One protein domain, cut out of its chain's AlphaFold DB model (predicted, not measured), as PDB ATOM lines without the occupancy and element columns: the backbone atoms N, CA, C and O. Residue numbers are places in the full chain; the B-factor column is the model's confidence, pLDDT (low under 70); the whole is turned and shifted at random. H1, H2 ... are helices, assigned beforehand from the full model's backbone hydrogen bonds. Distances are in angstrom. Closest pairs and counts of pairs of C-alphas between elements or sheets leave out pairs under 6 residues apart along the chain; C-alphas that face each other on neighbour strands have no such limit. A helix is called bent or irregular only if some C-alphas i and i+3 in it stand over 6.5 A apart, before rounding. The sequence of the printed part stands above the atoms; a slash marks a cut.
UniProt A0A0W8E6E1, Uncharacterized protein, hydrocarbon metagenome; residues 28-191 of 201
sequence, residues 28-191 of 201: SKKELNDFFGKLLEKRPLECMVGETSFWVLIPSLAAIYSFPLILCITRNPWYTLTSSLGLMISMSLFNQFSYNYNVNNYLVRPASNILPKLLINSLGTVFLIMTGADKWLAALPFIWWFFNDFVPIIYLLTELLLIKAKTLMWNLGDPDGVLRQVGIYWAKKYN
ATOM      1  N   SER A  28      -5.604 -46.227  23.619       71.88
ATOM      2  CA  SER A  28      -5.035 -46.150  24.961       71.88
ATOM      3  C   SER A  28      -4.935 -44.691  25.422       71.88
ATOM      4  O   SER A  28      -4.760 -43.762  24.629       71.88
ATOM      5  N   LYS A  29      -4.981 -44.473  26.742       68.50
ATOM      6  CA  LYS A  29      -4.780 -43.145  27.348       68.50
ATOM      7  C   LYS A  29      -3.452 -42.507  26.926       68.50
ATOM      8  O   LYS A  29      -3.389 -41.303  26.690       68.50
ATOM      9  N   LYS A  30      -2.403 -43.327  26.801       72.25
ATOM     10  CA  LYS A  30      -1.088 -42.892  26.329       72.25
ATOM     11  C   LYS A  30      -1.168 -42.358  24.901       72.25
ATOM     12  O   LYS A  30      -0.696 -41.259  24.652       72.25
ATOM     13  N   GLU A  31      -1.819 -43.081  23.993       74.81
ATOM     14  CA  GLU A  31      -1.962 -42.636  22.605       74.81
ATOM     15  C   GLU A  31      -2.812 -41.369  22.482       74.81
ATOM     16  O   GLU A  31      -2.451 -40.497  21.702       74.81
ATOM     17  N   LEU A  32      -3.895 -41.226  23.258       74.69
ATOM     18  CA  LEU A  32      -4.700 -39.995  23.270       74.69
ATOM     19  C   LEU A  32      -3.879 -38.782  23.715       74.69
ATOM     20  O   LEU A  32      -3.919 -37.746  23.053       74.69
ATOM     21  N   ASN A  33      -3.119 -38.913  24.803       73.75
ATOM     22  CA  ASN A  33      -2.260 -37.836  25.291       73.75
ATOM     23  C   ASN A  33      -1.109 -37.543  24.323       73.75
ATOM     24  O   ASN A  33      -0.824 -36.379  24.051       73.75
ATOM     25  N   ASP A  34      -0.489 -38.578  23.754       77.12
ATOM     26  CA  ASP A  34       0.603 -38.422  22.796       77.12
ATOM     27  C   ASP A  34       0.120 -37.757  21.497       77.12
ATOM     28  O   ASP A  34       0.833 -36.920  20.945       77.12
ATOM     29  N   PHE A  35      -1.076 -38.092  20.995       73.56
ATOM     30  CA  PHE A  35      -1.601 -37.534  19.742       73.56
ATOM     31  C   PHE A  35      -2.298 -36.187  19.903       73.56
ATOM     32  O   PHE A  35      -2.119 -35.316  19.050       73.56
ATOM     33  N   PHE A  36      -3.114 -36.029  20.946       81.88
ATOM     34  CA  PHE A  36      -4.019 -34.892  21.103       81.88
ATOM     35  C   PHE A  36      -3.688 -34.002  22.300       81.88
ATOM     36  O   PHE A  36      -4.386 -33.014  22.472       81.88
ATOM     37  N   GLY A  37      -2.659 -34.278  23.109       79.94
ATOM     38  CA  GLY A  37      -2.405 -33.594  24.390       79.94
ATOM     39  C   GLY A  37      -2.635 -32.075  24.376       79.94
ATOM     40  O   GLY A  37      -3.544 -31.587  25.040       79.94
ATOM     41  N   LYS A  38      -1.908 -31.326  23.534       80.56
ATOM     42  CA  LYS A  38      -2.095 -29.861  23.401       80.56
ATOM     43  C   LYS A  38      -3.424 -29.445  22.772       80.56
ATOM     44  O   LYS A  38      -3.890 -28.323  22.958       80.56
ATOM     45  N   LEU A  39      -4.022 -30.319  21.970       81.88
ATOM     46  CA  LEU A  39      -5.326 -30.076  21.369       81.88
ATOM     47  C   LEU A  39      -6.451 -30.215  22.402       81.88
ATOM     48  O   LEU A  39      -7.399 -29.434  22.356       81.88
ATOM     49  N   LEU A  40      -6.321 -31.153  23.343       82.31
ATOM     50  CA  LEU A  40      -7.296 -31.413  24.406       82.31
ATOM     51  C   LEU A  40      -7.472 -30.215  25.345       82.31
ATOM     52  O   LEU A  40      -8.565 -30.000  25.859       82.31
ATOM     53  N   GLU A  41      -6.440 -29.381  25.492       81.31
ATOM     54  CA  GLU A  41      -6.521 -28.109  26.224       81.31
ATOM     55  C   GLU A  41      -7.448 -27.088  25.540       81.31
ATOM     56  O   GLU A  41      -8.061 -26.256  26.207       81.31
ATOM     57  N   LYS A  42      -7.565 -27.139  24.206       82.19
ATOM     58  CA  LYS A  42      -8.393 -26.211  23.412       82.19
ATOM     59  C   LYS A  42      -9.756 -26.786  23.035       82.19
ATOM     60  O   LYS A  42     -10.693 -26.023  22.795       82.19
ATOM     61  N   ARG A  43      -9.870 -28.111  22.922       80.56
ATOM     62  CA  ARG A  43     -11.090 -28.802  22.497       80.56
ATOM     63  C   ARG A  43     -11.265 -30.113  23.270       80.56
ATOM     64  O   ARG A  43     -10.429 -31.001  23.119       80.56
ATOM     65  N   PRO A  44     -12.376 -30.276  24.010       81.31
ATOM     66  CA  PRO A  44     -12.656 -31.509  24.740       81.31
ATOM     67  C   PRO A  44     -12.719 -32.737  23.820       81.31
ATOM     68  O   PRO A  44     -13.170 -32.645  22.669       81.31
ATOM     69  N   LEU A  45     -12.292 -33.896  24.330       78.44
ATOM     70  CA  LEU A  45     -12.274 -35.158  23.581       78.44
ATOM     71  C   LEU A  45     -13.678 -35.550  23.108       78.44
ATOM     72  O   LEU A  45     -13.841 -36.019  21.987       78.44
ATOM     73  N   GLU A  46     -14.704 -35.282  23.908       72.50
ATOM     74  CA  GLU A  46     -16.110 -35.565  23.620       72.50
ATOM     75  C   GLU A  46     -16.589 -34.813  22.376       72.50
ATOM     76  O   GLU A  46     -17.356 -35.348  21.576       72.50
ATOM     77  N   CYS A  47     -16.102 -33.586  22.166       73.62
ATOM     78  CA  CYS A  47     -16.391 -32.829  20.951       73.62
ATOM     79  C   CYS A  47     -15.749 -33.478  19.722       73.62
ATOM     80  O   CYS A  47     -16.378 -33.531  18.666       73.62
ATOM     81  N   MET A  48     -14.520 -33.988  19.847       77.44
ATOM     82  CA  MET A  48     -13.832 -34.685  18.755       77.44
ATOM     83  C   MET A  48     -14.448 -36.056  18.468       77.44
ATOM     84  O   MET A  48     -14.626 -36.411  17.307       77.44
ATOM     85  N   VAL A  49     -14.846 -36.802  19.498       76.12
ATOM     86  CA  VAL A  49     -15.544 -38.092  19.381       76.12
ATOM     87  C   VAL A  49     -16.933 -37.911  18.770       76.12
ATOM     88  O   VAL A  49     -17.321 -38.650  17.861       76.12
ATOM     89  N   GLY A  50     -17.676 -36.897  19.218       70.25
ATOM     90  CA  GLY A  50     -18.961 -36.535  18.629       70.25
ATOM     91  C   GLY A  50     -18.809 -36.220  17.145       70.25
ATOM     92  O   GLY A  50     -19.513 -36.789  16.317       70.25
ATOM     93  N   GLU A  51     -17.832 -35.385  16.797       75.38
ATOM     94  CA  GLU A  51     -17.517 -35.039  15.411       75.38
ATOM     95  C   GLU A  51     -17.093 -36.258  14.583       75.38
ATOM     96  O   GLU A  51     -17.665 -36.484  13.523       75.38
ATOM     97  N   THR A  52     -16.207 -37.108  15.099       77.38
ATOM     98  CA  THR A  52     -15.803 -38.383  14.476       77.38
ATOM     99  C   THR A  52     -17.014 -39.239  14.128       77.38
ATOM    100  O   THR A  52     -17.147 -39.715  13.003       77.38
ATOM    101  N   SER A  53     -17.952 -39.365  15.069       72.56
ATOM    102  CA  SER A  53     -19.201 -40.098  14.853       72.56
ATOM    103  C   SER A  53     -19.999 -39.511  13.694       72.56
ATOM    104  O   SER A  53     -20.519 -40.250  12.864       72.56
ATOM    105  N   PHE A  54     -20.094 -38.183  13.602       72.94
ATOM    106  CA  PHE A  54     -20.792 -37.534  12.495       72.94
ATOM    107  C   PHE A  54     -20.094 -37.759  11.158       72.94
ATOM    108  O   PHE A  54     -20.764 -38.037  10.167       72.94
ATOM    109  N   TRP A  55     -18.770 -37.672  11.123       73.31
ATOM    110  CA  TRP A  55     -18.000 -37.866   9.904       73.31
ATOM    111  C   TRP A  55     -18.086 -39.296   9.364       73.31
ATOM    112  O   TRP A  55     -18.266 -39.480   8.159       73.31
ATOM    113  N   VAL A  56     -18.054 -40.297  10.248       74.25
ATOM    114  CA  VAL A  56     -18.307 -41.704   9.889       74.25
ATOM    115  C   VAL A  56     -19.730 -41.894   9.350       74.25
ATOM    116  O   VAL A  56     -19.965 -42.752   8.502       74.25
ATOM    117  N   LEU A  57     -20.690 -41.074   9.790       74.31
ATOM    118  CA  LEU A  57     -22.082 -41.155   9.347       74.31
ATOM    119  C   LEU A  57     -22.369 -40.453   8.018       74.31
ATOM    120  O   LEU A  57     -23.359 -40.806   7.384       74.31
ATOM    121  N   ILE A  58     -21.571 -39.473   7.576       76.44
ATOM    122  CA  ILE A  58     -21.843 -38.713   6.337       76.44
ATOM    123  C   ILE A  58     -22.128 -39.631   5.134       76.44
ATOM    124  O   ILE A  58     -23.131 -39.397   4.454       76.44
ATOM    125  N   PRO A  59     -21.343 -40.695   4.876       76.62
ATOM    126  CA  PRO A  59     -21.635 -41.601   3.772       76.62
ATOM    127  C   PRO A  59     -22.978 -42.329   3.941       76.62
ATOM    128  O   PRO A  59     -23.732 -42.448   2.975       76.62
ATOM    129  N   SER A  60     -23.329 -42.741   5.167       76.06
ATOM    130  CA  SER A  60     -24.630 -43.359   5.471       76.06
ATOM    131  C   SER A  60     -25.771 -42.382   5.230       76.06
ATOM    132  O   SER A  60     -26.791 -42.743   4.650       76.06
ATOM    133  N   LEU A  61     -25.594 -41.126   5.638       78.81
ATOM    134  CA  LEU A  61     -26.577 -40.067   5.443       78.81
ATOM    135  C   LEU A  61     -26.802 -39.798   3.954       78.81
ATOM    136  O   LEU A  61     -27.951 -39.745   3.522       78.81
ATOM    137  N   ALA A  62     -25.736 -39.709   3.155       79.88
ATOM    138  CA  ALA A  62     -25.843 -39.560   1.704       79.88
ATOM    139  C   ALA A  62     -26.649 -40.708   1.067       79.88
ATOM    140  O   ALA A  62     -27.499 -40.468   0.206       79.88
ATOM    141  N   ALA A  63     -26.456 -41.943   1.536       81.94
ATOM    142  CA  ALA A  63     -27.276 -43.078   1.123       81.94
ATOM    143  C   ALA A  63     -28.739 -42.929   1.518       81.94
ATOM    144  O   ALA A  63     -29.611 -43.139   0.687       81.94
ATOM    145  N   ILE A  64     -29.016 -42.590   2.780       84.00
ATOM    146  CA  ILE A  64     -30.384 -42.457   3.296       84.00
ATOM    147  C   ILE A  64     -31.157 -41.414   2.486       84.00
ATOM    148  O   ILE A  64     -32.305 -41.650   2.126       84.00
ATOM    149  N   TYR A  65     -30.528 -40.281   2.172       85.25
ATOM    150  CA  TYR A  65     -31.177 -39.204   1.426       85.25
ATOM    151  C   TYR A  65     -31.338 -39.505  -0.066       85.25
ATOM    152  O   TYR A  65     -32.339 -39.119  -0.663       85.25
ATOM    153  N   SER A  66     -30.374 -40.196  -0.676       86.56
ATOM    154  CA  SER A  66     -30.440 -40.543  -2.101       86.56
ATOM    155  C   SER A  66     -31.337 -41.745  -2.388       86.56
ATOM    156  O   SER A  66     -31.922 -41.804  -3.466       86.56
ATOM    157  N   PHE A  67     -31.487 -42.679  -1.445       90.69
ATOM    158  CA  PHE A  67     -32.236 -43.921  -1.639       90.69
ATOM    159  C   PHE A  67     -33.671 -43.710  -2.145       90.69
ATOM    160  O   PHE A  67     -33.990 -44.262  -3.198       90.69
ATOM    161  N   PRO A  68     -34.541 -42.901  -1.498       89.75
ATOM    162  CA  PRO A  68     -35.888 -42.671  -2.015       89.75
ATOM    163  C   PRO A  68     -35.872 -42.037  -3.408       89.75
ATOM    164  O   PRO A  68     -36.666 -42.427  -4.254       89.75
ATOM    165  N   LEU A  69     -34.946 -41.114  -3.685       88.75
ATOM    166  CA  LEU A  69     -34.843 -40.458  -4.993       88.75
ATOM    167  C   LEU A  69     -34.471 -41.455  -6.097       88.75
ATOM    168  O   LEU A  69     -35.122 -41.498  -7.141       88.75
ATOM    169  N   ILE A  70     -33.461 -42.292  -5.855       89.69
ATOM    170  CA  ILE A  70     -33.025 -43.325  -6.800       89.69
ATOM    171  C   ILE A  70     -34.132 -44.370  -6.988       89.69
ATOM    172  O   ILE A  70     -34.387 -44.794  -8.118       89.69
ATOM    173  N   LEU A  71     -34.831 -44.746  -5.914       92.19
ATOM    174  CA  LEU A  71     -35.939 -45.696  -5.976       92.19
ATOM    175  C   LEU A  71     -37.112 -45.153  -6.796       92.19
ATOM    176  O   LEU A  71     -37.662 -45.882  -7.616       92.19
ATOM    177  N   CYS A  72     -37.457 -43.875  -6.628       88.88
ATOM    178  CA  CYS A  72     -38.491 -43.204  -7.416       88.88
ATOM    179  C   CYS A  72     -38.183 -43.224  -8.919       88.88
ATOM    180  O   CYS A  72     -39.089 -43.424  -9.728       88.88
ATOM    181  N   ILE A  73     -36.916 -43.021  -9.291       89.12
ATOM    182  CA  ILE A  73     -36.478 -42.978 -10.693       89.12
ATOM    183  C   ILE A  73     -36.431 -44.384 -11.293       89.12
ATOM    184  O   ILE A  73     -36.914 -44.613 -12.398       89.12
ATOM    185  N   THR A  74     -35.833 -45.330 -10.573       90.12
ATOM    186  CA  THR A  74     -35.471 -46.639 -11.137       90.12
ATOM    187  C   THR A  74     -36.565 -47.679 -10.952       90.12
ATOM    188  O   THR A  74     -36.624 -48.640 -11.717       90.12
ATOM    189  N   ARG A  75     -37.403 -47.520  -9.917       88.94
ATOM    190  CA  ARG A  75     -38.408 -48.493  -9.454       88.94
ATOM    191  C   ARG A  75     -37.852 -49.907  -9.271       88.94
ATOM    192  O   ARG A  75     -38.603 -50.878  -9.259       88.94
ATOM    193  N   ASN A  76     -36.533 -50.028  -9.127       91.06
ATOM    194  CA  ASN A  76     -35.835 -51.295  -9.027       91.06
ATOM    195  C   ASN A  76     -35.072 -51.337  -7.693       91.06
ATOM    196  O   ASN A  76     -34.149 -50.540  -7.487       91.06
ATOM    197  N   PRO A  77     -35.425 -52.266  -6.789       89.12
ATOM    198  CA  PRO A  77     -34.825 -52.363  -5.458       89.12
ATOM    199  C   PRO A  77     -33.320 -52.658  -5.521       89.12
ATOM    200  O   PRO A  77     -32.545 -52.067  -4.775       89.12
ATOM    201  N   TRP A  78     -32.891 -53.537  -6.432       88.44
ATOM    202  CA  TRP A  78     -31.506 -53.985  -6.545       88.44
ATOM    203  C   TRP A  78     -30.607 -52.893  -7.103       88.44
ATOM    204  O   TRP A  78     -29.530 -52.635  -6.562       88.44
ATOM    205  N   TYR A  79     -31.061 -52.217  -8.156       89.56
ATOM    206  CA  TYR A  79     -30.325 -51.086  -8.708       89.56
ATOM    207  C   TYR A  79     -30.232 -49.934  -7.700       89.56
ATOM    208  O   TYR A  79     -29.176 -49.326  -7.545       89.56
ATOM    209  N   THR A  80     -31.312 -49.667  -6.959       89.81
ATOM    210  CA  THR A  80     -31.311 -48.647  -5.900       89.81
ATOM    211  C   THR A  80     -30.309 -48.998  -4.808       89.81
ATOM    212  O   THR A  80     -29.476 -48.170  -4.455       89.81
ATOM    213  N   LEU A  81     -30.338 -50.240  -4.320       85.44
ATOM    214  CA  LEU A  81     -29.435 -50.717  -3.277       85.44
ATOM    215  C   LEU A  81     -27.968 -50.581  -3.697       85.44
ATOM    216  O   LEU A  81     -27.167 -49.997  -2.974       85.44
ATOM    217  N   THR A  82     -27.621 -51.091  -4.879       85.50
ATOM    218  CA  THR A  82     -26.252 -51.031  -5.414       85.50
ATOM    219  C   THR A  82     -25.799 -49.595  -5.672       85.50
ATOM    220  O   THR A  82     -24.673 -49.249  -5.323       85.50
ATOM    221  N   SER A  83     -26.674 -48.729  -6.189       86.06
ATOM    222  CA  SER A  83     -26.363 -47.311  -6.412       86.06
ATOM    223  C   SER A  83     -26.156 -46.554  -5.103       86.06
ATOM    224  O   SER A  83     -25.197 -45.792  -4.973       86.06
ATOM    225  N   SER A  84     -27.008 -46.788  -4.102       84.12
ATOM    226  CA  SER A  84     -26.850 -46.195  -2.775       84.12
ATOM    227  C   SER A  84     -25.572 -46.684  -2.092       84.12
ATOM    228  O   SER A  84     -24.830 -45.858  -1.569       84.12
ATOM    229  N   LEU A  85     -25.254 -47.983  -2.168       80.00
ATOM    230  CA  LEU A  85     -23.987 -48.543  -1.674       80.00
ATOM    231  C   LEU A  85     -22.768 -47.963  -2.410       80.00
ATOM    232  O   LEU A  85     -21.763 -47.633  -1.781       80.00
ATOM    233  N   GLY A  86     -22.852 -47.783  -3.729       81.75
ATOM    234  CA  GLY A  86     -21.801 -47.146  -4.523       81.75
ATOM    235  C   GLY A  86     -21.569 -45.687  -4.122       81.75
ATOM    236  O   GLY A  86     -20.423 -45.270  -3.936       81.75
ATOM    237  N   LEU A  87     -22.646 -44.922  -3.915       83.38
ATOM    238  CA  LEU A  87     -22.575 -43.537  -3.441       83.38
ATOM    239  C   LEU A  87     -21.982 -43.454  -2.029       83.38
ATOM    240  O   LEU A  87     -21.151 -42.589  -1.762       83.38
ATOM    241  N   MET A  88     -22.365 -44.374  -1.143       75.94
ATOM    242  CA  MET A  88     -21.799 -44.497   0.200       75.94
ATOM    243  C   MET A  88     -20.292 -44.730   0.161       75.94
ATOM    244  O   MET A  88     -19.542 -43.999   0.798       75.94
ATOM    245  N   ILE A  89     -19.828 -45.725  -0.595       76.12
ATOM    246  CA  ILE A  89     -18.396 -46.028  -0.708       76.12
ATOM    247  C   ILE A  89     -17.644 -44.825  -1.289       76.12
ATOM    248  O   ILE A  89     -16.622 -44.414  -0.740       76.12
ATOM    249  N   SER A  90     -18.188 -44.203  -2.337       78.75
ATOM    250  CA  SER A  90     -17.596 -43.016  -2.963       78.75
ATOM    251  C   SER A  90     -17.486 -41.846  -1.983       78.75
ATOM    252  O   SER A  90     -16.439 -41.213  -1.902       78.75
ATOM    253  N   MET A  91     -18.524 -41.592  -1.178       76.44
ATOM    254  CA  MET A  91     -18.495 -40.555  -0.141       76.44
ATOM    255  C   MET A  91     -17.550 -40.895   1.010       76.44
ATOM    256  O   MET A  91     -16.924 -39.995   1.562       76.44
ATOM    257  N   SER A  92     -17.401 -42.173   1.362       72.31
ATOM    258  CA  SER A  92     -16.409 -42.607   2.350       72.31
ATOM    259  C   SER A  92     -14.990 -42.298   1.868       72.31
ATOM    260  O   SER A  92     -14.206 -41.726   2.622       72.31
ATOM    261  N   LEU A  93     -14.676 -42.622   0.611       71.62
ATOM    262  CA  LEU A  93     -13.375 -42.330   0.003       71.62
ATOM    263  C   LEU A  93     -13.150 -40.820  -0.155       71.62
ATOM    264  O   LEU A  93     -12.082 -40.313   0.184       71.62
ATOM    265  N   PHE A  94     -14.171 -40.084  -0.603       73.12
ATOM    266  CA  PHE A  94     -14.123 -38.627  -0.709       73.12
ATOM    267  C   PHE A  94     -13.885 -37.965   0.649       73.12
ATOM    268  O   PHE A  94     -13.039 -37.079   0.747       73.12
ATOM    269  N   ASN A  95     -14.581 -38.403   1.703       69.38
ATOM    270  CA  ASN A  95     -14.367 -37.889   3.052       69.38
ATOM    271  C   ASN A  95     -12.931 -38.147   3.501       69.38
ATOM    272  O   ASN A  95     -12.259 -37.195   3.884       69.38
ATOM    273  N   GLN A  96     -12.443 -39.386   3.373       64.31
ATOM    274  CA  GLN A  96     -11.062 -39.748   3.712       64.31
ATOM    275  C   GLN A  96     -10.026 -38.882   2.973       64.31
ATOM    276  O   GLN A  96      -9.030 -38.478   3.568       64.31
ATOM    277  N   PHE A  97     -10.273 -38.538   1.705       65.12
ATOM    278  CA  PHE A  97      -9.404 -37.643   0.934       65.12
ATOM    279  C   PHE A  97      -9.527 -36.167   1.361       65.12
ATOM    280  O   PHE A  97      -8.530 -35.445   1.444       65.12
ATOM    281  N   SER A  98     -10.743 -35.715   1.675       61.16
ATOM    282  CA  SER A  98     -11.069 -34.311   1.967       61.16
ATOM    283  C   SER A  98     -10.464 -33.788   3.272       61.16
ATOM    284  O   SER A  98     -10.256 -32.578   3.398       61.16
ATOM    285  N   TYR A  99     -10.106 -34.666   4.216       55.78
ATOM    286  CA  TYR A  99      -9.428 -34.276   5.463       55.78
ATOM    287  C   TYR A  99      -8.096 -33.555   5.243       55.78
ATOM    288  O   TYR A  99      -7.698 -32.721   6.059       55.78
ATOM    289  N   ASN A 100      -7.419 -33.811   4.122       52.50
ATOM    290  CA  ASN A 100      -6.183 -33.107   3.790       52.50
ATOM    291  C   ASN A 100      -6.419 -31.669   3.299       52.50
ATOM    292  O   ASN A 100      -5.515 -30.840   3.415       52.50
ATOM    293  N   TYR A 101      -7.629 -31.345   2.834       50.97
ATOM    294  CA  TYR A 101      -7.910 -30.134   2.057       50.97
ATOM    295  C   TYR A 101      -8.728 -29.054   2.789       50.97
ATOM    296  O   TYR A 101      -9.195 -28.117   2.150       50.97
ATOM    297  N   ASN A 102      -8.890 -29.118   4.121       52.09
ATOM    298  CA  ASN A 102      -9.715 -28.160   4.891       52.09
ATOM    299  C   ASN A 102     -11.183 -28.066   4.407       52.09
ATOM    300  O   ASN A 102     -11.889 -27.100   4.711       52.09
ATOM    301  N   VAL A 103     -11.679 -29.068   3.675       47.81
ATOM    302  CA  VAL A 103     -13.042 -29.066   3.137       47.81
ATOM    303  C   VAL A 103     -13.964 -29.802   4.103       47.81
ATOM    304  O   VAL A 103     -14.041 -31.023   4.075       47.81
ATOM    305  N   ASN A 104     -14.630 -29.052   4.985       48.94
ATOM    306  CA  ASN A 104     -16.060 -29.192   5.323       48.94
ATOM    307  C   ASN A 104     -16.375 -28.538   6.672       48.94
ATOM    308  O   ASN A 104     -16.311 -29.164   7.724       48.94
ATOM    309  N   ASN A 105     -16.815 -27.279   6.626       43.84
ATOM    310  CA  ASN A 105     -17.437 -26.614   7.776       43.84
ATOM    311  C   ASN A 105     -18.976 -26.610   7.727       43.84
ATOM    312  O   ASN A 105     -19.596 -26.165   8.688       43.84
ATOM    313  N   TYR A 106     -19.614 -27.095   6.650       43.66
ATOM    314  CA  TYR A 106     -21.007 -26.711   6.367       43.66
ATOM    315  C   TYR A 106     -22.010 -27.837   6.061       43.66
ATOM    316  O   TYR A 106     -23.206 -27.567   6.051       43.66
ATOM    317  N   LEU A 107     -21.594 -29.100   5.905       47.84
ATOM    318  CA  LEU A 107     -22.529 -30.193   5.560       47.84
ATOM    319  C   LEU A 107     -23.011 -31.034   6.761       47.84
ATOM    320  O   LEU A 107     -23.977 -31.786   6.651       47.84
ATOM    321  N   VAL A 108     -22.380 -30.895   7.930       49.00
ATOM    322  CA  VAL A 108     -22.478 -31.895   9.013       49.00
ATOM    323  C   VAL A 108     -23.726 -31.735   9.901       49.00
ATOM    324  O   VAL A 108     -24.275 -32.715  10.406       49.00
ATOM    325  N   ARG A 109     -24.220 -30.504  10.091       44.75
ATOM    326  CA  ARG A 109     -25.317 -30.221  11.041       44.75
ATOM    327  C   ARG A 109     -26.731 -30.530  10.521       44.75
ATOM    328  O   ARG A 109     -27.485 -31.138  11.276       44.75
ATOM    329  N   PRO A 110     -27.118 -30.186   9.277       49.22
ATOM    330  CA  PRO A 110     -28.467 -30.479   8.781       49.22
ATOM    331  C   PRO A 110     -28.687 -31.975   8.518       49.22
ATOM    332  O   PRO A 110     -29.779 -32.492   8.741       49.22
ATOM    333  N   ALA A 111     -27.637 -32.682   8.087       53.78
ATOM    334  CA  ALA A 111     -27.733 -34.061   7.616       53.78
ATOM    335  C   ALA A 111     -28.079 -35.069   8.728       53.78
ATOM    336  O   ALA A 111     -28.703 -36.093   8.454       53.78
ATOM    337  N   SER A 112     -27.708 -34.795   9.982       57.12
ATOM    338  CA  SER A 112     -27.917 -35.722  11.102       57.12
ATOM    339  C   SER A 112     -29.292 -35.611  11.773       57.12
ATOM    340  O   SER A 112     -29.654 -36.504  12.545       57.12
ATOM    341  N   ASN A 113     -30.065 -34.563  11.469       69.06
ATOM    342  CA  ASN A 113     -31.375 -34.334  12.069       69.06
ATOM    343  C   ASN A 113     -32.399 -35.374  11.567       69.06
ATOM    344  O   ASN A 113     -32.353 -35.814  10.419       69.06
ATOM    345  N   ILE A 114     -33.318 -35.789  12.439       77.12
ATOM    346  CA  ILE A 114     -34.378 -36.747  12.112       77.12
ATOM    347  C   ILE A 114     -35.421 -36.143  11.170       77.12
ATOM    348  O   ILE A 114     -35.944 -36.839  10.303       77.12
ATOM    349  N   LEU A 115     -35.684 -34.838  11.300       79.88
ATOM    350  CA  LEU A 115     -36.754 -34.168  10.567       79.88
ATOM    351  C   LEU A 115     -36.519 -34.171   9.042       79.88
ATOM    352  O   LEU A 115     -37.426 -34.589   8.324       79.88
ATOM    353  N   PRO A 116     -35.327 -33.818   8.512       79.88
ATOM    354  CA  PRO A 116     -35.060 -33.915   7.076       79.88
ATOM    355  C   PRO A 116     -35.127 -35.351   6.541       79.88
ATOM    356  O   PRO A 116     -35.618 -35.562   5.435       79.88
ATOM    357  N   LYS A 117     -34.673 -36.349   7.316       81.38
ATOM    358  CA  LYS A 117     -34.750 -37.771   6.925       81.38
ATOM    359  C   LYS A 117     -36.192 -38.228   6.804       81.38
ATOM    360  O   LYS A 117     -36.554 -38.867   5.821       81.38
ATOM    361  N   LEU A 118     -37.010 -37.888   7.797       85.50
ATOM    362  CA  LEU A 118     -38.427 -38.213   7.797       85.50
ATOM    363  C   LEU A 118     -39.130 -37.535   6.619       85.50
ATOM    364  O   LEU A 118     -39.877 -38.195   5.901       85.50
ATOM    365  N   LEU A 119     -38.845 -36.250   6.388       87.81
ATOM    366  CA  LEU A 119     -39.414 -35.476   5.287       87.81
ATOM    367  C   LEU A 119     -39.079 -36.107   3.930       87.81
ATOM    368  O   LEU A 119     -39.985 -36.385   3.152       87.81
ATOM    369  N   ILE A 120     -37.802 -36.379   3.658       87.19
ATOM    370  CA  ILE A 120     -37.353 -36.923   2.368       87.19
ATOM    371  C   ILE A 120     -37.899 -38.336   2.132       87.19
ATOM    372  O   ILE A 120     -38.406 -38.614   1.046       87.19
ATOM    373  N   ASN A 121     -37.874 -39.211   3.143       88.31
ATOM    374  CA  ASN A 121     -38.449 -40.553   3.014       88.31
ATOM    375  C   ASN A 121     -39.970 -40.508   2.809       88.31
ATOM    376  O   ASN A 121     -40.496 -41.248   1.979       88.31
ATOM    377  N   SER A 122     -40.677 -39.608   3.501       90.69
ATOM    378  CA  SER A 122     -42.128 -39.438   3.340       90.69
ATOM    379  C   SER A 122     -42.485 -38.890   1.959       90.69
ATOM    380  O   SER A 122     -43.364 -39.435   1.300       90.69
ATOM    381  N   LEU A 123     -41.771 -37.868   1.472       90.94
ATOM    382  CA  LEU A 123     -41.971 -37.321   0.126       90.94
ATOM    383  C   LEU A 123     -41.690 -38.368  -0.959       90.94
ATOM    384  O   LEU A 123     -42.489 -38.518  -1.880       90.94
ATOM    385  N   GLY A 124     -40.603 -39.134  -0.825       88.31
ATOM    386  CA  GLY A 124     -40.300 -40.239  -1.738       88.31
ATOM    387  C   GLY A 124     -41.390 -41.312  -1.738       88.31
ATOM    388  O   GLY A 124     -41.807 -41.780  -2.792       88.31
ATOM    389  N   THR A 125     -41.920 -41.638  -0.562       88.38
ATOM    390  CA  THR A 125     -43.022 -42.596  -0.401       88.38
ATOM    391  C   THR A 125     -44.298 -42.120  -1.090       88.38
ATOM    392  O   THR A 125     -44.898 -42.869  -1.859       88.38
ATOM    393  N   VAL A 126     -44.693 -40.864  -0.865       90.00
ATOM    394  CA  VAL A 126     -45.855 -40.258  -1.530       90.00
ATOM    395  C   VAL A 126     -45.675 -40.284  -3.046       90.00
ATOM    396  O   VAL A 126     -46.586 -40.688  -3.763       90.00
ATOM    397  N   PHE A 127     -44.487 -39.935  -3.540       91.00
ATOM    398  CA  PHE A 127     -44.196 -39.943  -4.971       91.00
ATOM    399  C   PHE A 127     -44.267 -41.352  -5.586       91.00
ATOM    400  O   PHE A 127     -44.848 -41.532  -6.658       91.00
ATOM    401  N   LEU A 128     -43.746 -42.377  -4.903       89.56
ATOM    402  CA  LEU A 128     -43.869 -43.776  -5.335       89.56
ATOM    403  C   LEU A 128     -45.336 -44.214  -5.433       89.56
ATOM    404  O   LEU A 128     -45.734 -44.822  -6.425       89.56
ATOM    405  N   ILE A 129     -46.158 -43.845  -4.447       88.00
ATOM    406  CA  ILE A 129     -47.594 -44.155  -4.453       88.00
ATOM    407  C   ILE A 129     -48.297 -43.444  -5.617       88.00
ATOM    408  O   ILE A 129     -49.035 -44.078  -6.369       88.00
ATOM    409  N   MET A 130     -48.039 -42.146  -5.812       89.12
ATOM    410  CA  MET A 130     -48.651 -41.353  -6.888       89.12
ATOM    411  C   MET A 130     -48.292 -41.861  -8.288       89.12
ATOM    412  O   MET A 130     -49.072 -41.706  -9.222       89.12
ATOM    413  N   THR A 131     -47.120 -42.471  -8.438       86.62
ATOM    414  CA  THR A 131     -46.629 -42.987  -9.721       86.62
ATOM    415  C   THR A 131     -47.026 -44.441  -9.998       86.62
ATOM    416  O   THR A 131     -46.583 -45.020 -10.998       86.62
ATOM    417  N   GLY A 132     -47.871 -45.022  -9.136       83.94
ATOM    418  CA  GLY A 132     -48.388 -46.383  -9.271       83.94
ATOM    419  C   GLY A 132     -47.344 -47.466  -9.007       83.94
ATOM    420  O   GLY A 132     -47.482 -48.572  -9.521       83.94
ATOM    421  N   ALA A 133     -46.278 -47.156  -8.264       85.12
ATOM    422  CA  ALA A 133     -45.300 -48.157  -7.864       85.12
ATOM    423  C   ALA A 133     -45.918 -49.159  -6.874       85.12
ATOM    424  O   ALA A 133     -46.843 -48.833  -6.123       85.12
ATOM    425  N   ASP A 134     -45.377 -50.377  -6.845       86.69
ATOM    426  CA  ASP A 134     -45.846 -51.400  -5.920       86.69
ATOM    427  C   ASP A 134     -45.756 -50.926  -4.464       86.69
ATOM    428  O   ASP A 134     -44.748 -50.366  -4.025       86.69
ATOM    429  N   LYS A 135     -46.792 -51.226  -3.673       84.69
ATOM    430  CA  LYS A 135     -46.907 -50.777  -2.274       84.69
ATOM    431  C   LYS A 135     -45.724 -51.189  -1.395       84.69
ATOM    432  O   LYS A 135     -45.426 -50.513  -0.418       84.69
ATOM    433  N   TRP A 136     -45.052 -52.289  -1.722       88.44
ATOM    434  CA  TRP A 136     -43.901 -52.759  -0.957       88.44
ATOM    435  C   TRP A 136     -42.653 -51.881  -1.181       88.44
ATOM    436  O   TRP A 136     -41.861 -51.710  -0.255       88.44
ATOM    437  N   LEU A 137     -42.510 -51.247  -2.355       89.06
ATOM    438  CA  LEU A 137     -41.407 -50.321  -2.649       89.06
ATOM    439  C   LEU A 137     -41.485 -49.059  -1.783       89.06
ATOM    440  O   LEU A 137     -40.458 -48.527  -1.375       89.06
ATOM    441  N   ALA A 138     -42.696 -48.618  -1.441       87.38
ATOM    442  CA  ALA A 138     -42.938 -47.469  -0.568       87.38
ATOM    443  C   ALA A 138     -42.398 -47.657   0.867       87.38
ATOM    444  O   ALA A 138     -42.097 -46.674   1.538       87.38
ATOM    445  N   ALA A 139     -42.226 -48.895   1.342       88.94
ATOM    446  CA  ALA A 139     -41.664 -49.168   2.668       88.94
ATOM    447  C   ALA A 139     -40.123 -49.176   2.686       88.94
ATOM    448  O   ALA A 139     -39.510 -48.945   3.732       88.94
ATOM    449  N   LEU A 140     -39.481 -49.424   1.537       89.94
ATOM    450  CA  LEU A 140     -38.029 -49.594   1.450       89.94
ATOM    451  C   LEU A 140     -37.212 -48.387   1.934       89.94
ATOM    452  O   LEU A 140     -36.217 -48.629   2.616       89.94
ATOM    453  N   PRO A 141     -37.582 -47.117   1.665       89.69
ATOM    454  CA  PRO A 141     -36.814 -45.974   2.161       89.69
ATOM    455  C   PRO A 141     -36.715 -45.935   3.693       89.69
ATOM    456  O   PRO A 141     -35.658 -45.634   4.246       89.69
ATOM    457  N   PHE A 142     -37.784 -46.325   4.396       89.19
ATOM    458  CA  PHE A 142     -37.801 -46.387   5.861       89.19
ATOM    459  C   PHE A 142     -37.000 -47.567   6.408       89.19
ATOM    460  O   PHE A 142     -36.255 -47.404   7.373       89.19
ATOM    461  N   ILE A 143     -37.112 -48.739   5.773       87.56
ATOM    462  CA  ILE A 143     -36.307 -49.917   6.124       87.56
ATOM    463  C   ILE A 143     -34.818 -49.588   5.952       87.56
ATOM    464  O   ILE A 143     -34.019 -49.785   6.867       87.56
ATOM    465  N   TRP A 144     -34.456 -49.012   4.805       84.88
ATOM    466  CA  TRP A 144     -33.094 -48.591   4.497       84.88
ATOM    467  C   TRP A 144     -32.558 -47.557   5.488       84.88
ATOM    468  O   TRP A 144     -31.407 -47.654   5.925       84.88
ATOM    469  N   TRP A 145     -33.394 -46.590   5.876       85.31
ATOM    470  CA  TRP A 145     -33.054 -45.613   6.902       85.31
ATOM    471  C   TRP A 145     -32.760 -46.282   8.249       85.31
ATOM    472  O   TRP A 145     -31.695 -46.027   8.814       85.31
ATOM    473  N   PHE A 146     -33.638 -47.160   8.740       80.75
ATOM    474  CA  PHE A 146     -33.437 -47.846  10.020       80.75
ATOM    475  C   PHE A 146     -32.101 -48.597  10.059       80.75
ATOM    476  O   PHE A 146     -31.311 -48.423  10.988       80.75
ATOM    477  N   PHE A 147     -31.808 -49.358   9.002       74.88
ATOM    478  CA  PHE A 147     -30.559 -50.102   8.897       74.88
ATOM    479  C   PHE A 147     -29.324 -49.201   8.883       74.88
ATOM    480  O   PHE A 147     -28.333 -49.562   9.493       74.88
ATOM    481  N   ASN A 148     -29.368 -48.028   8.250       73.75
ATOM    482  CA  ASN A 148     -28.184 -47.173   8.100       73.75
ATOM    483  C   ASN A 148     -27.971 -46.142   9.217       73.75
ATOM    484  O   ASN A 148     -26.873 -45.595   9.328       73.75
ATOM    485  N   ASP A 149     -28.991 -45.861  10.034       70.31
ATOM    486  CA  ASP A 149     -28.908 -44.877  11.124       70.31
ATOM    487  C   ASP A 149     -28.492 -45.496  12.471       70.31
ATOM    488  O   ASP A 149     -27.898 -44.800  13.300       70.31
ATOM    489  N   PHE A 150     -28.800 -46.779  12.704       60.78
ATOM    490  CA  PHE A 150     -28.533 -47.470  13.978       60.78
ATOM    491  C   PHE A 150     -27.298 -48.367  13.954       60.78
ATOM    492  O   PHE A 150     -26.543 -48.387  14.920       60.78
ATOM    493  N   VAL A 151     -27.080 -49.087  12.858       60.53
ATOM    494  CA  VAL A 151     -25.900 -49.930  12.661       60.53
ATOM    495  C   VAL A 151     -25.290 -49.456  11.360       60.53
ATOM    496  O   VAL A 151     -25.810 -49.832  10.321       60.53
ATOM    497  N   PRO A 152     -24.254 -48.602  11.347       63.38
ATOM    498  CA  PRO A 152     -23.691 -48.131  10.091       63.38
ATOM    499  C   PRO A 152     -23.199 -49.342   9.290       63.38
ATOM    500  O   PRO A 152     -22.093 -49.831   9.503       63.38
ATOM    501  N   ILE A 153     -24.029 -49.851   8.377       62.75
ATOM    502  CA  ILE A 153     -23.714 -51.005   7.534       62.75
ATOM    503  C   ILE A 153     -22.464 -50.680   6.717       62.75
ATOM    504  O   ILE A 153     -21.648 -51.557   6.478       62.75
ATOM    505  N   ILE A 154     -22.239 -49.399   6.402       58.47
ATOM    506  CA  ILE A 154     -20.963 -48.875   5.905       58.47
ATOM    507  C   ILE A 154     -19.772 -49.263   6.762       58.47
ATOM    508  O   ILE A 154     -18.764 -49.632   6.182       58.47
ATOM    509  N   TYR A 155     -19.819 -49.147   8.088       60.22
ATOM    510  CA  TYR A 155     -18.648 -49.443   8.912       60.22
ATOM    511  C   TYR A 155     -18.277 -50.917   8.744       60.22
ATOM    512  O   TYR A 155     -17.166 -51.227   8.338       60.22
ATOM    513  N   LEU A 156     -19.263 -51.805   8.876       63.91
ATOM    514  CA  LEU A 156     -19.106 -53.241   8.637       63.91
ATOM    515  C   LEU A 156     -18.667 -53.574   7.198       63.91
ATOM    516  O   LEU A 156     -17.728 -54.338   6.997       63.91
ATOM    517  N   LEU A 157     -19.313 -52.994   6.184       61.81
ATOM    518  CA  LEU A 157     -19.039 -53.296   4.776       61.81
ATOM    519  C   LEU A 157     -17.747 -52.655   4.270       61.81
ATOM    520  O   LEU A 157     -17.061 -53.264   3.462       61.81
ATOM    521  N   THR A 158     -17.393 -51.450   4.714       59.75
ATOM    522  CA  THR A 158     -16.122 -50.811   4.339       59.75
ATOM    523  C   THR A 158     -14.949 -51.399   5.108       59.75
ATOM    524  O   THR A 158     -13.874 -51.493   4.524       59.75
ATOM    525  N   GLU A 159     -15.132 -51.844   6.356       61.59
ATOM    526  CA  GLU A 159     -14.154 -52.708   7.032       61.59
ATOM    527  C   GLU A 159     -13.935 -53.981   6.215       61.59
ATOM    528  O   GLU A 159     -12.798 -54.317   5.951       61.59
ATOM    529  N   LEU A 160     -14.976 -54.644   5.704       65.19
ATOM    530  CA  LEU A 160     -14.795 -55.869   4.912       65.19
ATOM    531  C   LEU A 160     -14.224 -55.629   3.500       65.19
ATOM    532  O   LEU A 160     -13.328 -56.351   3.064       65.19
ATOM    533  N   LEU A 161     -14.735 -54.636   2.767       63.84
ATOM    534  CA  LEU A 161     -14.422 -54.417   1.347       63.84
ATOM    535  C   LEU A 161     -13.170 -53.571   1.124       63.84
ATOM    536  O   LEU A 161     -12.466 -53.760   0.134       63.84
ATOM    537  N   LEU A 162     -12.895 -52.620   2.017       63.53
ATOM    538  CA  LEU A 162     -11.817 -51.650   1.840       63.53
ATOM    539  C   LEU A 162     -10.658 -51.876   2.809       63.53
ATOM    540  O   LEU A 162      -9.721 -51.083   2.761       63.53
ATOM    541  N   ILE A 163     -10.661 -52.940   3.630       65.12
ATOM    542  CA  ILE A 163      -9.614 -53.173   4.642       65.12
ATOM    543  C   ILE A 163      -8.217 -53.030   4.052       65.12
ATOM    544  O   ILE A 163      -7.423 -52.253   4.563       65.12
ATOM    545  N   LYS A 164      -7.965 -53.682   2.906       60.25
ATOM    546  CA  LYS A 164      -6.653 -53.701   2.249       60.25
ATOM    547  C   LYS A 164      -6.243 -52.321   1.745       60.25
ATOM    548  O   LYS A 164      -5.098 -51.925   1.942       60.25
ATOM    549  N   ALA A 165      -7.169 -51.585   1.130       60.88
ATOM    550  CA  ALA A 165      -6.914 -50.232   0.641       60.88
ATOM    551  C   ALA A 165      -6.683 -49.254   1.806       60.88
ATOM    552  O   ALA A 165      -5.740 -48.468   1.775       60.88
ATOM    553  N   LYS A 166      -7.486 -49.360   2.872       54.66
ATOM    554  CA  LYS A 166      -7.384 -48.519   4.071       54.66
ATOM    555  C   LYS A 166      -6.081 -48.759   4.836       54.66
ATOM    556  O   LYS A 166      -5.394 -47.792   5.164       54.66
ATOM    557  N   THR A 167      -5.688 -50.018   5.061       55.66
ATOM    558  CA  THR A 167      -4.410 -50.344   5.726       55.66
ATOM    559  C   THR A 167      -3.210 -49.806   4.961       55.66
ATOM    560  O   THR A 167      -2.275 -49.315   5.583       55.66
ATOM    561  N   LEU A 168      -3.253 -49.837   3.625       55.09
ATOM    562  CA  LEU A 168      -2.147 -49.385   2.780       55.09
ATOM    563  C   LEU A 168      -1.989 -47.859   2.789       55.09
ATOM    564  O   LEU A 168      -0.879 -47.360   2.632       55.09
ATOM    565  N   MET A 169      -3.079 -47.118   3.002       51.97
ATOM    566  CA  MET A 169      -3.046 -45.656   3.025       51.97
ATOM    567  C   MET A 169      -2.708 -45.069   4.404       51.97
ATOM    568  O   MET A 169      -2.064 -44.026   4.450       51.97
ATOM    569  N   TRP A 170      -3.137 -45.688   5.517       46.31
ATOM    570  CA  TRP A 170      -3.081 -45.020   6.835       46.31
ATOM    571  C   TRP A 170      -2.746 -45.910   8.047       46.31
ATOM    572  O   TRP A 170      -2.738 -45.404   9.168       46.31
ATOM    573  N   ASN A 171      -2.436 -47.201   7.866       47.50
ATOM    574  CA  ASN A 171      -2.024 -48.124   8.944       47.50
ATOM    575  C   ASN A 171      -2.988 -48.253  10.158       47.50
ATOM    576  O   ASN A 171      -2.595 -48.813  11.181       47.50
ATOM    577  N   LEU A 172      -4.237 -47.765  10.086       43.09
ATOM    578  CA  LEU A 172      -5.191 -47.727  11.213       43.09
ATOM    579  C   LEU A 172      -6.634 -48.022  10.777       43.09
ATOM    580  O   LEU A 172      -7.030 -47.684   9.662       43.09
ATOM    581  N   GLY A 173      -7.408 -48.629  11.686       52.47
ATOM    582  CA  GLY A 173      -8.837 -48.937  11.527       52.47
ATOM    583  C   GLY A 173      -9.753 -47.723  11.726       52.47
ATOM    584  O   GLY A 173      -9.349 -46.706  12.292       52.47
ATOM    585  N   ASP A 174     -10.991 -47.813  11.235       59.00
ATOM    586  CA  ASP A 174     -11.766 -46.632  10.822       59.00
ATOM    587  C   ASP A 174     -12.925 -46.225  11.753       59.00
ATOM    588  O   ASP A 174     -14.012 -45.851  11.302       59.00
ATOM    589  N   PRO A 175     -12.688 -46.195  13.069       63.97
ATOM    590  CA  PRO A 175     -13.113 -45.006  13.793       63.97
ATOM    591  C   PRO A 175     -11.908 -44.284  14.403       63.97
ATOM    592  O   PRO A 175     -11.952 -43.066  14.586       63.97
ATOM    593  N   ASP A 176     -10.799 -44.996  14.611       70.00
ATOM    594  CA  ASP A 176      -9.586 -44.438  15.191       70.00
ATOM    595  C   ASP A 176      -8.835 -43.549  14.193       70.00
ATOM    596  O   ASP A 176      -8.357 -42.469  14.548       70.00
ATOM    597  N   GLY A 177      -8.789 -43.962  12.922       72.06
ATOM    598  CA  GLY A 177      -8.264 -43.164  11.815       72.06
ATOM    599  C   GLY A 177      -9.043 -41.861  11.620       72.06
ATOM    600  O   GLY A 177      -8.440 -40.787  11.541       72.06
ATOM    601  N   VAL A 178     -10.378 -41.931  11.647       74.94
ATOM    602  CA  VAL A 178     -11.241 -40.744  11.546       74.94
ATOM    603  C   VAL A 178     -11.030 -39.798  12.727       74.94
ATOM    604  O   VAL A 178     -10.907 -38.591  12.522       74.94
ATOM    605  N   LEU A 179     -10.911 -40.315  13.957       79.06
ATOM    606  CA  LEU A 179     -10.640 -39.475  15.128       79.06
ATOM    607  C   LEU A 179      -9.305 -38.729  14.999       79.06
ATOM    608  O   LEU A 179      -9.238 -37.535  15.303       79.06
ATOM    609  N   ARG A 180      -8.250 -39.387  14.496       75.38
ATOM    610  CA  ARG A 180      -6.966 -38.713  14.213       75.38
ATOM    611  C   ARG A 180      -7.130 -37.614  13.177       75.38
ATOM    612  O   ARG A 180      -6.617 -36.519  13.383       75.38
ATOM    613  N   GLN A 181      -7.871 -37.867  12.105       75.25
ATOM    614  CA  GLN A 181      -8.122 -36.873  11.060       75.25
ATOM    615  C   GLN A 181      -8.909 -35.661  11.579       75.25
ATOM    616  O   GLN A 181      -8.537 -34.520  11.296       75.25
ATOM    617  N   VAL A 182      -9.932 -35.884  12.410       78.44
ATOM    618  CA  VAL A 182     -10.658 -34.812  13.112       78.44
ATOM    619  C   VAL A 182      -9.708 -34.012  14.006       78.44
ATOM    620  O   VAL A 182      -9.749 -32.779  14.005       78.44
ATOM    621  N   GLY A 183      -8.808 -34.683  14.727       79.19
ATOM    622  CA  GLY A 183      -7.794 -34.010  15.534       79.19
ATOM    623  C   GLY A 183      -6.820 -33.165  14.705       79.19
ATOM    624  O   GLY A 183      -6.573 -32.013  15.055       79.19
ATOM    625  N   ILE A 184      -6.329 -33.671  13.567       77.25
ATOM    626  CA  ILE A 184      -5.468 -32.916  12.635       77.25
ATOM    627  C   ILE A 184      -6.188 -31.668  12.119       77.25
ATOM    628  O   ILE A 184      -5.600 -30.584  12.077       77.25
ATOM    629  N   TYR A 185      -7.464 -31.798  11.746       78.12
ATOM    630  CA  TYR A 185      -8.279 -30.671  11.296       78.12
ATOM    631  C   TYR A 185      -8.345 -29.564  12.363       78.12
ATOM    632  O   TYR A 185      -8.076 -28.396  12.067       78.12
ATOM    633  N   TRP A 186      -8.623 -29.915  13.622       80.88
ATOM    634  CA  TRP A 186      -8.666 -28.922  14.698       80.88
ATOM    635  C   TRP A 186      -7.290 -28.371  15.065       80.88
ATOM    636  O   TRP A 186      -7.177 -27.179  15.344       80.88
ATOM    637  N   ALA A 187      -6.240 -29.186  15.002       79.56
ATOM    638  CA  ALA A 187      -4.872 -28.725  15.195       79.56
ATOM    639  C   ALA A 187      -4.504 -27.632  14.185       79.56
ATOM    640  O   ALA A 187      -4.088 -26.547  14.593       79.56
ATOM    641  N   LYS A 188      -4.770 -27.858  12.889       78.00
ATOM    642  CA  LYS A 188      -4.586 -26.847  11.834       78.00
ATOM    643  C   LYS A 188      -5.414 -25.591  12.109       78.00
ATOM    644  O   LYS A 188      -4.892 -24.484  12.037       78.00
ATOM    645  N   LYS A 189      -6.685 -25.751  12.486       82.50
ATOM    646  CA  LYS A 189      -7.589 -24.628  12.789       82.50
ATOM    647  C   LYS A 189      -7.134 -23.777  13.976       82.50
ATOM    648  O   LYS A 189      -7.371 -22.574  13.989       82.50
ATOM    649  N   TYR A 190      -6.475 -24.383  14.961       83.00
ATOM    650  CA  TYR A 190      -5.898 -23.683  16.110       83.00
ATOM    651  C   TYR A 190      -4.432 -23.268  15.912       83.00
ATOM    652  O   TYR A 190      -3.799 -22.860  16.893       83.00
ATOM    653  N   ASN A 191      -3.901 -23.365  14.686       82.69
ATOM    654  CA  ASN A 191      -2.503 -23.093  14.335       82.69
ATOM    655  C   ASN A 191      -1.489 -23.885  15.186       82.69
ATOM    656  O   ASN A 191      -0.408 -23.393  15.505       82.69
TER     657      ASN A 191
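This is residues 28 to 191 of the 201 residues of an uncharacterized protein of hydrocarbon metagenome (UniProt A0A0W8E6E1). One long bent helix, H2, runs nearly straight along the length of an elongated body; over one stretch its arm H2b packs side by side with H5 and H6 in a three-helix bundle, while H3 folds back along H2b. Toward the other end H8 crosses the arm H2a, H1 packs on H8, and sharply kinked H7 arches between the bundle and H8. The 164 printed residues include eight named helices, H1 to H8 in order, and no named strand; the class is all helix. The whole is only just compact, close to loose, with a radius of gyration of the C-alphas of 18.0 A and spans of 59 by 33 by 26 A.

Begin with the longest helix, H2, residues 45 to 74. Find C-alpha 45 at (-12.274, -35.158, 23.581); by its hydrogen bonds H2 was assigned as one helix, but it is bent, with C-alphas 56 and 59 7.0 A apart. Its arms are H2a, residues 45 to 56, 16.3 A long, and H2b, residues 59 to 74, 21.0 A long, at a shallow tilt of 23 degrees. From there H3, residues 77 to 101, runs 35.7 A to C-alpha 101 at (-7.910, -30.134, 2.057), with a kink of 26 degrees near residue 95. Four-residue H4, residues 108 to 111, comes before H5, residues 114 to 130, 24.2 A, and H6, residues 137 to 150, 21.2 A. H7, residues 153 to 170, spans 21.5 A with a kink of 81 degrees near residue 164. H8, residues 176 to 189, 20.1 A long, ends at C-alpha 189 at (-7.589, -24.628, 12.789). Look before H2 for H1, residues 29 to 40, 12.4 A. Four are irregular: H1 has C-alphas 35 and 38 8.5 A apart, H2b C-alphas 65 and 68 6.8 A, H7 C-alphas 161 and 164 7.9 A, and H6, only just, C-alphas 138 and 141 6.9 A.

Start at the bundle, three helices or arms together: H2b, H5 and H6. H2b touches H5 at Pro 68 and Gly 124, their closest C-alphas, 5.0 A apart, at a shallow tilt of 12 degrees, the same way. H2b touches H6 at Pro 68 and Pro 141, closest C-alphas 5.4 A apart, at a shallow tilt of 7 degrees, opposite ways. H5 and H6 form a hairpin, with the closest C-alphas, Thr 125 and Ala 138, 4.9 A apart. H2b and H3 form another, closest at C-alphas Pro 59 and Met 88, 4.6 A, with a tilt of 35.1 degrees, only just steep. H7 only just touches H3, with 3 pairs of C-alphas within 8 A, the closest Met 88 and Ile 154 at 7.2 A. Farther along, H8 touches H2a with residues 178 to 183 alone, the closest C-alphas being Thr 52 and Leu 179, 5.3 A, at a steep tilt of 66 degrees. H1 touches H8 at C-alphas Leu 39 and Ala 187, the closest, 6.3 A. H4 is close to but not clearly touching H2a, with the closest C-alphas, Phe 54 and Val 108, 6.8 A apart. H1 and H5 are apart. In H2a, H5 and H8 every O i to N i+4 pair is within hydrogen-bond range; H1 has 6 of 8, H2b 10 of 12, H3 19 of 21, H6 8 of 10 and H7 12 of 14, and H4 is too short for such a pair.

The C-alphas farthest apart are Lys 30 and Gly 132, 59.3 A. The printed part, residues 28 to 191, has no cut, and no link is long. The mean pLDDT of the printed part is 74.7; look for values under 70 at residue 29, residues 95 to 113 and residues 150 to 175.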